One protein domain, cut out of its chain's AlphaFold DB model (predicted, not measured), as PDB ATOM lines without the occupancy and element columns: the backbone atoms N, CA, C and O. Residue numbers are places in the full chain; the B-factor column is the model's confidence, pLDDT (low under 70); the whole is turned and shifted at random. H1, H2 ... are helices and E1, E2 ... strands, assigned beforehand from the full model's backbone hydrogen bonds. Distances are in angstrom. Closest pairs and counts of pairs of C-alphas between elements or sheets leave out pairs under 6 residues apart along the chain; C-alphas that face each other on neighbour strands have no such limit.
ATOM      1  N   PRO A   8     132.036 176.064 141.114       77.06
ATOM      2  CA  PRO A   8     131.149 175.028 140.606       77.06
ATOM      3  C   PRO A   8     130.265 174.497 141.739       77.06
ATOM      4  O   PRO A   8     130.758 174.064 142.783       77.06
ATOM      5  N   SER A   9     128.951 174.542 141.529       92.69
ATOM      6  CA  SER A   9     127.965 173.962 142.439       92.69
ATOM      7  C   SER A   9     127.488 172.608 141.929       92.69
ATOM      8  O   SER A   9     127.496 172.334 140.724       92.69
ATOM      9  N   PHE A  10     127.040 171.776 142.861       96.19
ATOM     10  CA  PHE A  10     126.509 170.448 142.596       96.19
ATOM     11  C   PHE A  10     125.101 170.316 143.172       96.19
ATOM     12  O   PHE A  10     124.775 170.942 144.178       96.19
ATOM     13  N   HIS A  11     124.277 169.468 142.567       97.75
ATOM     14  CA  HIS A  11     123.042 168.979 143.178       97.75
ATOM     15  C   HIS A  11     123.174 167.489 143.460       97.75
ATOM     16  O   HIS A  11     123.742 166.742 142.660       97.75
ATOM     17  N   LEU A  12     122.647 167.060 144.603       97.50
ATOM     18  CA  LEU A  12     122.647 165.660 145.000       97.50
ATOM     19  C   LEU A  12     121.356 164.995 144.543       97.50
ATOM     20  O   LEU A  12     120.268 165.370 144.982       97.50
ATOM     21  N   GLN A  13     121.483 164.005 143.667       97.62
ATOM     22  CA  GLN A  13     120.394 163.112 143.302       97.62
ATOM     23  C   GLN A  13     120.188 162.084 144.416       97.62
ATOM     24  O   GLN A  13     121.155 161.465 144.839       97.62
ATOM     25  N   ASP A  14     118.948 161.812 144.813       96.88
ATOM     26  CA  ASP A  14     118.605 160.577 145.524       96.88
ATOM     27  C   ASP A  14     118.354 159.450 144.513       96.88
ATOM     28  O   ASP A  14     117.305 159.381 143.876       96.88
ATOM     29  N   SER A  15     119.327 158.560 144.334       95.38
ATOM     30  CA  SER A  15     119.268 157.505 143.314       95.38
ATOM     31  C   SER A  15     118.386 156.312 143.682       95.38
ATOM     32  O   SER A  15     118.229 155.392 142.879       95.38
ATOM     33  N   ARG A  16     117.772 156.314 144.871       95.00
ATOM     34  CA  ARG A  16     116.884 155.226 145.321       95.00
ATOM     35  C   ARG A  16     115.539 155.221 144.603       95.00
ATOM     36  O   ARG A  16     114.844 154.207 144.654       95.00
ATOM     37  N   GLY A  17     115.156 156.322 143.959       94.00
ATOM     38  CA  GLY A  17     113.905 156.403 143.221       94.00
ATOM     39  C   GLY A  17     113.776 157.663 142.378       94.00
ATOM     40  O   GLY A  17     114.399 158.685 142.646       94.00
ATOM     41  N   ASN A  18     112.912 157.568 141.374       96.69
ATOM     42  CA  ASN A  18     112.517 158.664 140.496       96.69
ATOM     43  C   ASN A  18     111.019 158.943 140.666       96.69
ATOM     44  O   ASN A  18     110.264 158.065 141.093       96.69
ATOM     45  N   VAL A  19     110.570 160.136 140.270       96.06
ATOM     46  CA  VAL A  19     109.138 160.429 140.087       96.06
ATOM     47  C   VAL A  19     108.843 160.414 138.596       96.06
ATOM     48  O   VAL A  19     109.193 161.344 137.866       96.06
ATOM     49  N   GLY A  20     108.227 159.323 138.140       95.94
ATOM     50  CA  GLY A  20     108.119 159.041 136.714       95.94
ATOM     51  C   GLY A  20     109.506 158.828 136.111       95.94
ATOM     52  O   GLY A  20     110.268 157.980 136.573       95.94
ATOM     53  N   ASP A  21     109.838 159.617 135.095       96.56
ATOM     54  CA  ASP A  21     111.157 159.634 134.465       96.56
ATOM     55  C   ASP A  21     112.120 160.648 135.107       96.56
ATOM     56  O   ASP A  21     113.305 160.638 134.776       96.56
ATOM     57  N   ASN A  22     111.651 161.511 136.013       98.06
ATOM     58  CA  ASN A  22     112.458 162.591 136.576       98.06
ATOM     59  C   ASN A  22     113.351 162.125 137.722       98.06
ATOM     60  O   ASN A  22     112.903 161.428 138.637       98.06
ATOM     61  N   LEU A  23     114.586 162.622 137.716       98.06
ATOM     62  CA  LEU A  23     115.496 162.527 138.849       98.06
ATOM     63  C   LEU A  23     114.944 163.268 140.072       98.06
ATOM     64  O   LEU A  23     114.295 164.310 139.947       98.06
ATOM     65  N   MET A  24     115.246 162.727 141.251       98.06
ATOM     66  CA  MET A  24     114.921 163.319 142.546       98.06
ATOM     67  C   MET A  24     116.157 163.958 143.163       98.06
ATOM     68  O   MET A  24     117.222 163.350 143.181       98.06
ATOM     69  N   TRP A  25     115.998 165.159 143.704       98.19
ATOM     70  CA  TRP A  25     117.051 165.985 144.285       98.19
ATOM     71  C   TRP A  25     116.824 166.186 145.772       98.19
ATOM     72  O   TRP A  25     115.678 166.278 146.210       98.19
ATOM     73  N   TRP A  26     117.903 166.349 146.532       98.19
ATOM     74  CA  TRP A  26     117.830 166.965 147.856       98.19
ATOM     75  C   TRP A  26     117.235 168.372 147.735       98.19
ATOM     76  O   TRP A  26     117.703 169.175 146.926       98.19
ATOM     77  N   ALA A  27     116.172 168.652 148.486       97.81
ATOM     78  CA  ALA A  27     115.454 169.921 148.416       97.81
ATOM     79  C   ALA A  27     115.983 170.936 149.437       97.81
ATOM     80  O   ALA A  27     116.362 170.573 150.551       97.81
ATOM     81  N   ILE A  28     115.936 172.223 149.081       96.94
ATOM     82  CA  ILE A  28     116.245 173.320 150.009       96.94
ATOM     83  C   ILE A  28     115.324 173.221 151.233       96.94
ATOM     84  O   ILE A  28     114.103 173.191 151.096       96.94
ATOM     85  N   GLY A  29     115.909 173.205 152.432       93.25
ATOM     86  CA  GLY A  29     115.155 173.067 153.684       93.25
ATOM     87  C   GLY A  29     114.803 171.621 154.057       93.25
ATOM     88  O   GLY A  29     114.134 171.407 155.067       93.25
ATOM     89  N   GLY A  30     115.290 170.638 153.294       92.44
ATOM     90  CA  GLY A  30     115.128 169.211 153.553       92.44
ATOM     91  C   GLY A  30     114.038 168.541 152.712       92.44
ATOM     92  O   GLY A  30     113.175 169.182 152.118       92.44
ATOM     93  N   GLY A  31     114.080 167.207 152.679       95.69
ATOM     94  CA  GLY A  31     113.203 166.391 151.835       95.69
ATOM     95  C   GLY A  31     113.745 166.222 150.415       95.69
ATOM     96  O   GLY A  31     114.941 166.392 150.171       95.69
ATOM     97  N   TYR A  32     112.859 165.858 149.484       96.69
ATOM     98  CA  TYR A  32     113.228 165.580 148.097       96.69
ATOM     99  C   TYR A  32     112.290 166.279 147.114       96.69
ATOM    100  O   TYR A  32     111.099 166.433 147.382       96.69
ATOM    101  N   THR A  33     112.819 166.674 145.959       97.50
ATOM    102  CA  THR A  33     112.070 167.363 144.901       97.50
ATOM    103  C   THR A  33     112.537 166.926 143.518       97.50
ATOM    104  O   THR A  33     113.717 166.666 143.325       97.50
ATOM    105  N   SER A  34     111.645 166.878 142.530       97.19
ATOM    106  CA  SER A  34     112.024 166.742 141.113       97.19
ATOM    107  C   SER A  34     112.132 168.097 140.397       97.19
ATOM    108  O   SER A  34     112.473 168.153 139.217       97.19
ATOM    109  N   ASP A  35     111.821 169.196 141.095       97.56
ATOM    110  CA  ASP A  35     111.997 170.575 140.636       97.56
ATOM    111  C   ASP A  35     113.440 171.025 140.886       97.56
ATOM    112  O   ASP A  35     113.826 171.302 142.025       97.56
ATOM    113  N   LEU A  36     114.228 171.129 139.813       97.75
ATOM    114  CA  LEU A  36     115.637 171.514 139.887       97.75
ATOM    115  C   LEU A  36     115.824 172.927 140.467       97.75
ATOM    116  O   LEU A  36     116.859 173.207 141.061       97.75
ATOM    117  N   SER A  37     114.831 173.816 140.351       96.88
ATOM    118  CA  SER A  37     114.918 175.169 140.924       96.88
ATOM    119  C   SER A  37     114.806 175.190 142.451       96.88
ATOM    120  O   SER A  37     115.217 176.159 143.085       96.88
ATOM    121  N   LYS A  38     114.281 174.111 143.040       97.44
ATOM    122  CA  LYS A  38     114.139 173.917 144.490       97.44
ATOM    123  C   LYS A  38     115.187 172.952 145.054       97.44
ATOM    124  O   LYS A  38     115.141 172.640 146.245       97.44
ATOM    125  N   ALA A  39     116.097 172.461 144.213       97.88
ATOM    126  CA  ALA A  39     117.176 171.577 144.622       97.88
ATOM    127  C   ALA A  39     118.242 172.354 145.406       97.88
ATOM    128  O   ALA A  39     118.639 173.457 145.023       97.88
ATOM    129  N   GLU A  40     118.723 171.773 146.501       97.31
ATOM    130  CA  GLU A  40     119.765 172.370 147.329       97.31
ATOM    131  C   GLU A  40     121.103 172.376 146.569       97.31
ATOM    132  O   GLU A  40     121.522 171.330 146.056       97.31
ATOM    133  N   PRO A  41     121.762 173.540 146.422       96.75
ATOM    134  CA  PRO A  41     123.094 173.616 145.848       96.75
ATOM    135  C   PRO A  41     124.149 173.282 146.907       96.75
ATOM    136  O   PRO A  41     124.189 173.881 147.979       96.75
ATOM    137  N   PHE A  42     125.057 172.378 146.564       95.75
ATOM    138  CA  PHE A  42     126.189 171.978 147.391       95.75
ATOM    139  C   PHE A  42     127.496 172.488 146.789       95.75
ATOM    140  O   PHE A  42     127.640 172.605 145.567       95.75
ATOM    141  N   SER A  43     128.474 172.757 147.655       94.56
ATOM    142  CA  SER A  43     129.865 172.860 147.217       94.56
ATOM    143  C   SER A  43     130.355 171.493 146.725       94.56
ATOM    144  O   SER A  43     129.802 170.463 147.114       94.56
ATOM    145  N   GLU A  44     131.411 171.462 145.909       92.44
ATOM    146  CA  GLU A  44     132.057 170.202 145.511       92.44
ATOM    147  C   GLU A  44     132.395 169.343 146.741       92.44
ATOM    148  O   GLU A  44     131.965 168.196 146.849       92.44
ATOM    149  N   PHE A  45     133.092 169.926 147.721       91.06
ATOM    150  CA  PHE A  45     133.499 169.214 148.928       91.06
ATOM    151  C   PHE A  45     132.309 168.599 149.675       91.06
ATOM    152  O   PHE A  45     132.349 167.418 150.021       91.06
ATOM    153  N   ASP A  46     131.245 169.371 149.904       94.31
ATOM    154  CA  ASP A  46     130.077 168.889 150.645       94.31
ATOM    155  C   ASP A  46     129.315 167.817 149.862       94.31
ATOM    156  O   ASP A  46     128.898 166.817 150.446       94.31
ATOM    157  N   ALA A  47     129.194 167.974 148.541       95.06
ATOM    158  CA  ALA A  47     128.507 167.019 147.683       95.06
ATOM    159  C   ALA A  47     129.206 165.648 147.687       95.06
ATOM    160  O   ALA A  47     128.574 164.618 147.931       95.06
ATOM    161  N   PHE A  48     130.526 165.627 147.487       93.44
ATOM    162  CA  PHE A  48     131.296 164.379 147.495       93.44
ATOM    163  C   PHE A  48     131.432 163.784 148.900       93.44
ATOM    164  O   PHE A  48     131.405 162.562 149.057       93.44
ATOM    165  N   LYS A  49     131.500 164.615 149.947       93.00
ATOM    166  CA  LYS A  49     131.453 164.141 151.336       93.00
ATOM    167  C   LYS A  49     130.118 163.468 151.658       93.00
ATOM    168  O   LYS A  49     130.113 162.418 152.301       93.00
ATOM    169  N   GLN A  50     129.005 164.045 151.210       94.69
ATOM    170  CA  GLN A  50     127.680 163.461 151.401       94.69
ATOM    171  C   GLN A  50     127.561 162.125 150.660       94.69
ATOM    172  O   GLN A  50     127.177 161.130 151.273       94.69
ATOM    173  N   HIS A  51     128.003 162.061 149.401       94.06
ATOM    174  CA  HIS A  51     128.059 160.815 148.633       94.06
ATOM    175  C   HIS A  51     128.872 159.717 149.340       94.06
ATOM    176  O   HIS A  51     128.427 158.575 149.458       94.06
ATOM    177  N   ALA A  52     130.044 160.063 149.884       91.38
ATOM    178  CA  ALA A  52     130.877 159.120 150.630       91.38
ATOM    179  C   ALA A  52     130.188 158.592 151.903       91.38
ATOM    180  O   ALA A  52     130.417 157.449 152.307       91.38
ATOM    181  N   SER A  53     129.334 159.406 152.533       92.12
ATOM    182  CA  SER A  53     128.505 158.982 153.665       92.12
ATOM    183  C   SER A  53     127.305 158.140 153.229       92.12
ATOM    184  O   SER A  53     126.855 157.278 153.990       92.12
ATOM    185  N   ARG A  54     126.756 158.400 152.040       91.31
ATOM    186  CA  ARG A  54     125.556 157.750 151.519       91.31
ATOM    187  C   ARG A  54     125.627 157.641 150.000       91.31
ATOM    188  O   ARG A  54     125.294 158.567 149.274       91.31
ATOM    189  N   GLU A  55     125.954 156.441 149.536       90.88
ATOM    190  CA  GLU A  55     126.208 156.121 148.120       90.88
ATOM    191  C   GLU A  55     125.019 156.417 147.185       90.88
ATOM    192  O   GLU A  55     125.193 156.567 145.979       90.88
ATOM    193  N   SER A  56     123.804 156.509 147.737       94.12
ATOM    194  CA  SER A  56     122.615 156.883 146.967       94.12
ATOM    195  C   SER A  56     122.528 158.376 146.656       94.12
ATOM    196  O   SER A  56     121.798 158.734 145.739       94.12
ATOM    197  N   ASP A  57     123.265 159.229 147.368       95.88
ATOM    198  CA  ASP A  57     123.296 160.669 147.126       95.88
ATOM    199  C   ASP A  57     124.364 160.969 146.073       95.88
ATOM    200  O   ASP A  57     125.553 161.048 146.373       95.88
ATOM    201  N   ILE A  58     123.963 161.055 144.812       95.50
ATOM    202  CA  ILE A  58     124.880 161.125 143.674       95.50
ATOM    203  C   ILE A  58     125.103 162.595 143.267       95.50
ATOM    204  O   ILE A  58     124.123 163.280 142.969       95.50
ATOM    205  N   PRO A  59     126.348 163.107 143.238       96.50
ATOM    206  CA  PRO A  59     126.625 164.507 142.938       96.50
ATOM    207  C   PRO A  59     126.681 164.793 141.435       96.50
ATOM    208  O   PRO A  59     127.478 164.220 140.694       96.50
ATOM    209  N   TRP A  60     125.890 165.772 141.003       96.75
ATOM    210  CA  TRP A  60     125.817 166.225 139.616       96.75
ATOM    211  C   TRP A  60     126.208 167.700 139.492       96.75
ATOM    212  O   TRP A  60     125.656 168.521 140.228       96.75
ATOM    213  N   PRO A  61     127.083 168.082 138.543       95.25
ATOM    214  CA  PRO A  61     127.387 169.486 138.290       95.25
ATOM    215  C   PRO A  61     126.130 170.266 137.890       95.25
ATOM    216  O   PRO A  61     125.425 169.890 136.949       95.25
ATOM    217  N   THR A  62     125.865 171.390 138.558       95.12
ATOM    218  CA  THR A  62     124.662 172.202 138.317       95.12
ATOM    219  C   THR A  62     124.565 172.679 136.866       95.12
ATOM    220  O   THR A  62     123.473 172.671 136.306       95.12
ATOM    221  N   GLY A  63     125.684 173.068 136.241       93.31
ATOM    222  CA  GLY A  63     125.702 173.493 134.834       93.31
ATOM    223  C   GLY A  63     125.214 172.392 133.890       93.31
ATOM    224  O   GLY A  63     124.270 172.600 133.135       93.31
ATOM    225  N   TYR A  64     125.761 171.182 134.045       95.31
ATOM    226  CA  TYR A  64     125.348 170.019 133.260       95.31
ATOM    227  C   TYR A  64     123.852 169.720 133.426       95.31
ATOM    228  O   TYR A  64     123.162 169.465 132.445       95.31
ATOM    229  N   LEU A  65     123.320 169.795 134.651       96.81
ATOM    230  CA  LEU A  65     121.889 169.582 134.884       96.81
ATOM    231  C   LEU A  65     121.014 170.652 134.236       96.81
ATOM    232  O   LEU A  65     119.971 170.315 133.682       96.81
ATOM    233  N   ARG A  66     121.421 171.925 134.287       95.69
ATOM    234  CA  ARG A  66     120.677 173.025 133.656       95.69
ATOM    235  C   ARG A  66     120.583 172.845 132.144       95.69
ATOM    236  O   ARG A  66     119.502 173.044 131.601       95.69
ATOM    237  N   ASP A  67     121.658 172.392 131.503       96.00
ATOM    238  CA  ASP A  67     121.688 172.141 130.055       96.00
ATOM    239  C   ASP A  67     120.760 170.993 129.622       96.00
ATOM    240  O   ASP A  67     120.316 170.948 128.476       96.00
ATOM    241  N   HIS A  68     120.442 170.072 130.538       97.62
ATOM    242  CA  HIS A  68     119.566 168.920 130.285       97.62
ATOM    243  C   HIS A  68     118.182 169.061 130.934       97.62
ATOM    244  O   HIS A  68     117.344 168.159 130.828       97.62
ATOM    245  N   ALA A  69     117.920 170.176 131.619       98.06
ATOM    246  CA  ALA A  69     116.628 170.441 132.219       98.06
ATOM    247  C   ALA A  69     115.608 170.788 131.131       98.06
ATOM    248  O   ALA A  69     115.866 171.572 130.219       98.06
ATOM    249  N   VAL A 154     114.719 167.186 135.221       98.38
ATOM    250  CA  VAL A 154     115.725 166.429 134.469       98.38
ATOM    251  C   VAL A 154     115.283 164.974 134.411       98.38
ATOM    252  O   VAL A 154     115.142 164.330 135.450       98.38
ATOM    253  N   ALA A 155     115.071 164.457 133.204       97.62
ATOM    254  CA  ALA A 155     114.762 163.046 133.010       97.62
ATOM    255  C   ALA A 155     116.025 162.194 133.206       97.62
ATOM    256  O   ALA A 155     117.083 162.516 132.667       97.62
ATOM    257  N   ALA A 156     115.907 161.066 133.905       96.81
ATOM    258  CA  ALA A 156     117.011 160.143 134.156       96.81
ATOM    259  C   ALA A 156     117.668 159.652 132.856       96.81
ATOM    260  O   ALA A 156     118.886 159.552 132.776       96.81
ATOM    261  N   GLY A 157     116.864 159.398 131.818       95.94
ATOM    262  CA  GLY A 157     117.353 158.971 130.504       95.94
ATOM    263  C   GLY A 157     118.010 160.076 129.669       95.94
ATOM    264  O   GLY A 157     118.592 159.772 128.632       95.94
ATOM    265  N   ALA A 158     117.921 161.344 130.088       95.75
ATOM    266  CA  ALA A 158     118.518 162.473 129.376       95.75
ATOM    267  C   ALA A 158     119.951 162.782 129.831       95.75
ATOM    268  O   ALA A 158     120.645 163.545 129.166       95.75
ATOM    269  N   VAL A 159     120.399 162.205 130.946       96.50
ATOM    270  CA  VAL A 159     121.699 162.505 131.546       96.50
ATOM    271  C   VAL A 159     122.577 161.270 131.656       96.50
ATOM    272  O   VAL A 159     122.108 160.150 131.835       96.50
ATOM    273  N   ASP A 160     123.884 161.489 131.571       93.88
ATOM    274  CA  ASP A 160     124.888 160.446 131.729       93.88
ATOM    275  C   ASP A 160     125.941 160.927 132.718       93.88
ATOM    276  O   ASP A 160     126.684 161.877 132.460       93.88
ATOM    277  N   HIS A 161     126.027 160.243 133.854       88.06
ATOM    278  CA  HIS A 161     126.931 160.623 134.928       88.06
ATOM    279  C   HIS A 161     128.404 160.584 134.507       88.06
ATOM    280  O   HIS A 161     129.217 161.392 134.967       88.06
ATOM    281  N   LYS A 162     128.773 159.665 133.607       86.81
ATOM    282  CA  LYS A 162     130.137 159.611 133.084       86.81
ATOM    283  C   LYS A 162     130.416 160.860 132.265       86.81
ATOM    284  O   LYS A 162     131.502 161.408 132.391       86.81
ATOM    285  N   LYS A 163     129.462 161.345 131.469       89.38
ATOM    286  CA  LYS A 163     129.630 162.599 130.715       89.38
ATOM    287  C   LYS A 163     129.648 163.819 131.632       89.38
ATOM    288  O   LYS A 163     130.473 164.700 131.418       89.38
ATOM    289  N   ALA A 164     128.784 163.837 132.645       89.00
ATOM    290  CA  ALA A 164     128.662 164.937 133.596       89.00
ATOM    291  C   ALA A 164     129.970 165.191 134.359       89.00
ATOM    292  O   ALA A 164     130.430 166.325 134.440       89.00
ATOM    293  N   LEU A 165     130.601 164.130 134.867       88.06
ATOM    294  CA  LEU A 165     131.925 164.208 135.482       88.06
ATOM    295  C   LEU A 165     132.988 163.846 134.454       88.06
ATOM    296  O   LEU A 165     133.500 162.733 134.470       88.06
ATOM    297  N   SER A 166     133.298 164.738 133.517       81.50
ATOM    298  CA  SER A 166     134.330 164.465 132.509       81.50
ATOM    299  C   SER A 166     135.728 164.303 133.123       81.50
ATOM    300  O   SER A 166     136.509 163.479 132.638       81.50
ATOM    301  N   ASP A 167     135.994 165.024 134.216       82.19
ATOM    302  CA  ASP A 167     137.232 164.964 134.988       82.19
ATOM    303  C   ASP A 167     137.406 163.588 135.672       82.19
ATOM    304  O   ASP A 167     136.579 163.196 136.508       82.19
ATOM    305  N   PRO A 168     138.478 162.834 135.349       84.25
ATOM    306  CA  PRO A 168     138.792 161.569 136.007       84.25
ATOM    307  C   PRO A 168     138.921 161.672 137.530       84.25
ATOM    308  O   PRO A 168     138.564 160.719 138.220       84.25
ATOM    309  N   TRP A 169     139.396 162.807 138.053       79.69
ATOM    310  CA  TRP A 169     139.525 163.035 139.490       79.69
ATOM    311  C   TRP A 169     138.161 163.008 140.178       79.69
ATOM    312  O   TRP A 169     137.958 162.241 141.117       79.69
ATOM    313  N   LEU A 170     137.188 163.755 139.654       83.00
ATOM    314  CA  LEU A 170     135.834 163.786 140.211       83.00
ATOM    315  C   LEU A 170     135.151 162.418 140.124       83.00
ATOM    316  O   LEU A 170     134.450 162.014 141.048       83.00
ATOM    317  N   ARG A 171     135.387 161.656 139.047       83.94
ATOM    318  CA  ARG A 171     134.882 160.276 138.951       83.94
ATOM    319  C   ARG A 171     135.491 159.361 140.009       83.94
ATOM    320  O   ARG A 171     134.783 158.511 140.541       83.94
ATOM    321  N   ALA A 172     136.780 159.514 140.309       81.19
ATOM    322  CA  ALA A 172     137.455 158.698 141.314       81.19
ATOM    323  C   ALA A 172     136.869 158.918 142.718       81.19
ATOM    324  O   ALA A 172     136.786 157.969 143.490       81.19
ATOM    325  N   LEU A 173     136.383 160.128 143.018       82.44
ATOM    326  CA  LEU A 173     135.735 160.447 144.296       82.44
ATOM    327  C   LEU A 173     134.379 159.749 144.502       82.44
ATOM    328  O   LEU A 173     133.913 159.666 145.636       82.44
TER     329      LEU A 173
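This is residues 8 to 69 and 154 to 173 of the 213 residues of an uncharacterized protein of Variovorax sp. WDL1 (UniProt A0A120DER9). A small antiparallel sheet of three strands, in the order E2, E1, E3, has H1 packed along one face and the shorter H2 on the opposite face, beside the strands. A long looping stretch with no named element, residues 15 to 40, makes one end of the longest axis, and the short H4 lies at the other end. The printed part has 82 residues with four named helices and three named strands, in the order E1, E2, H1, E3, H2, H3, H4. The class is mixed, helices and strands, with under half of the residues in named elements. The whole is compact and rounded, with a radius of gyration of the C-alphas of 11.5 A and spans of 31 by 25 by 21 A.

E1, residues 9 to 14, is the inner strand of the sheet. E2, residues 41 to 43, is its antiparallel neighbour at 116 degrees, and the two form a hairpin; N 42 and O 10 are 2.8 A apart, within hydrogen-bond range. Within the long link between them, residues 25 to 26 pair with residues 32 to 33, antiparallel. H1, residues 44 to 53, is on the sheet at a height of 7.9 A; it lies over E1, only just not over E2 as well, and runs along the strands, at 4 degrees to E1 on the local plane. The closest C-alphas of H1 and E1 are those of Glu 44 and Phe 10, 6.3 A apart. E3, residues 57 to 61, is the antiparallel neighbour of E1 at 146 degrees, with N 13 and O 58 2.8 A apart and N 11 and O 60 2.9 A apart, both within hydrogen-bond range. E2, H1 and E3 form a split strand-helix-strand unit, two strands of one sheet that are not neighbours, joined through a helix, with E1 between them in the sheet, and its crossover is right-handed. H2, residues 62 to 68, is on the opposite face from H1, over none of the strands; the C-alphas of Thr 62 and Phe 10, its closest to E1, are 5.0 A apart. H3, residues 161 to 164, only grazes the sheet and is close to H2 but not clearly touching, with the C-alphas of Ala 164 and Tyr 64, the closest, 6.1 A apart. H4, residues 168 to 172, is not on the sheet and is apart from H1 and H2. In H1, H2 and H4 every O i to N i+4 pair is within hydrogen-bond range, and H3 is too short for such a pair.

E1 begins at C-alpha 9, (127.965, 173.962, 142.439), and is 16.6 A long. H1 is 14.3 A long from C-alpha 44, E3 13.1 A and H2 10.1 A. H4 ends at C-alpha 172, (137.455, 158.698, 141.314).

The two C-alphas farthest apart, those of Gly 20 and Trp 169, are 31.8 A apart. Residues 70 to 153 are not printed, and C-alphas 69 and 154 are 4.7 A apart across this cut. Mean pLDDT of the printed part is 93.7, and no printed residue is under 70.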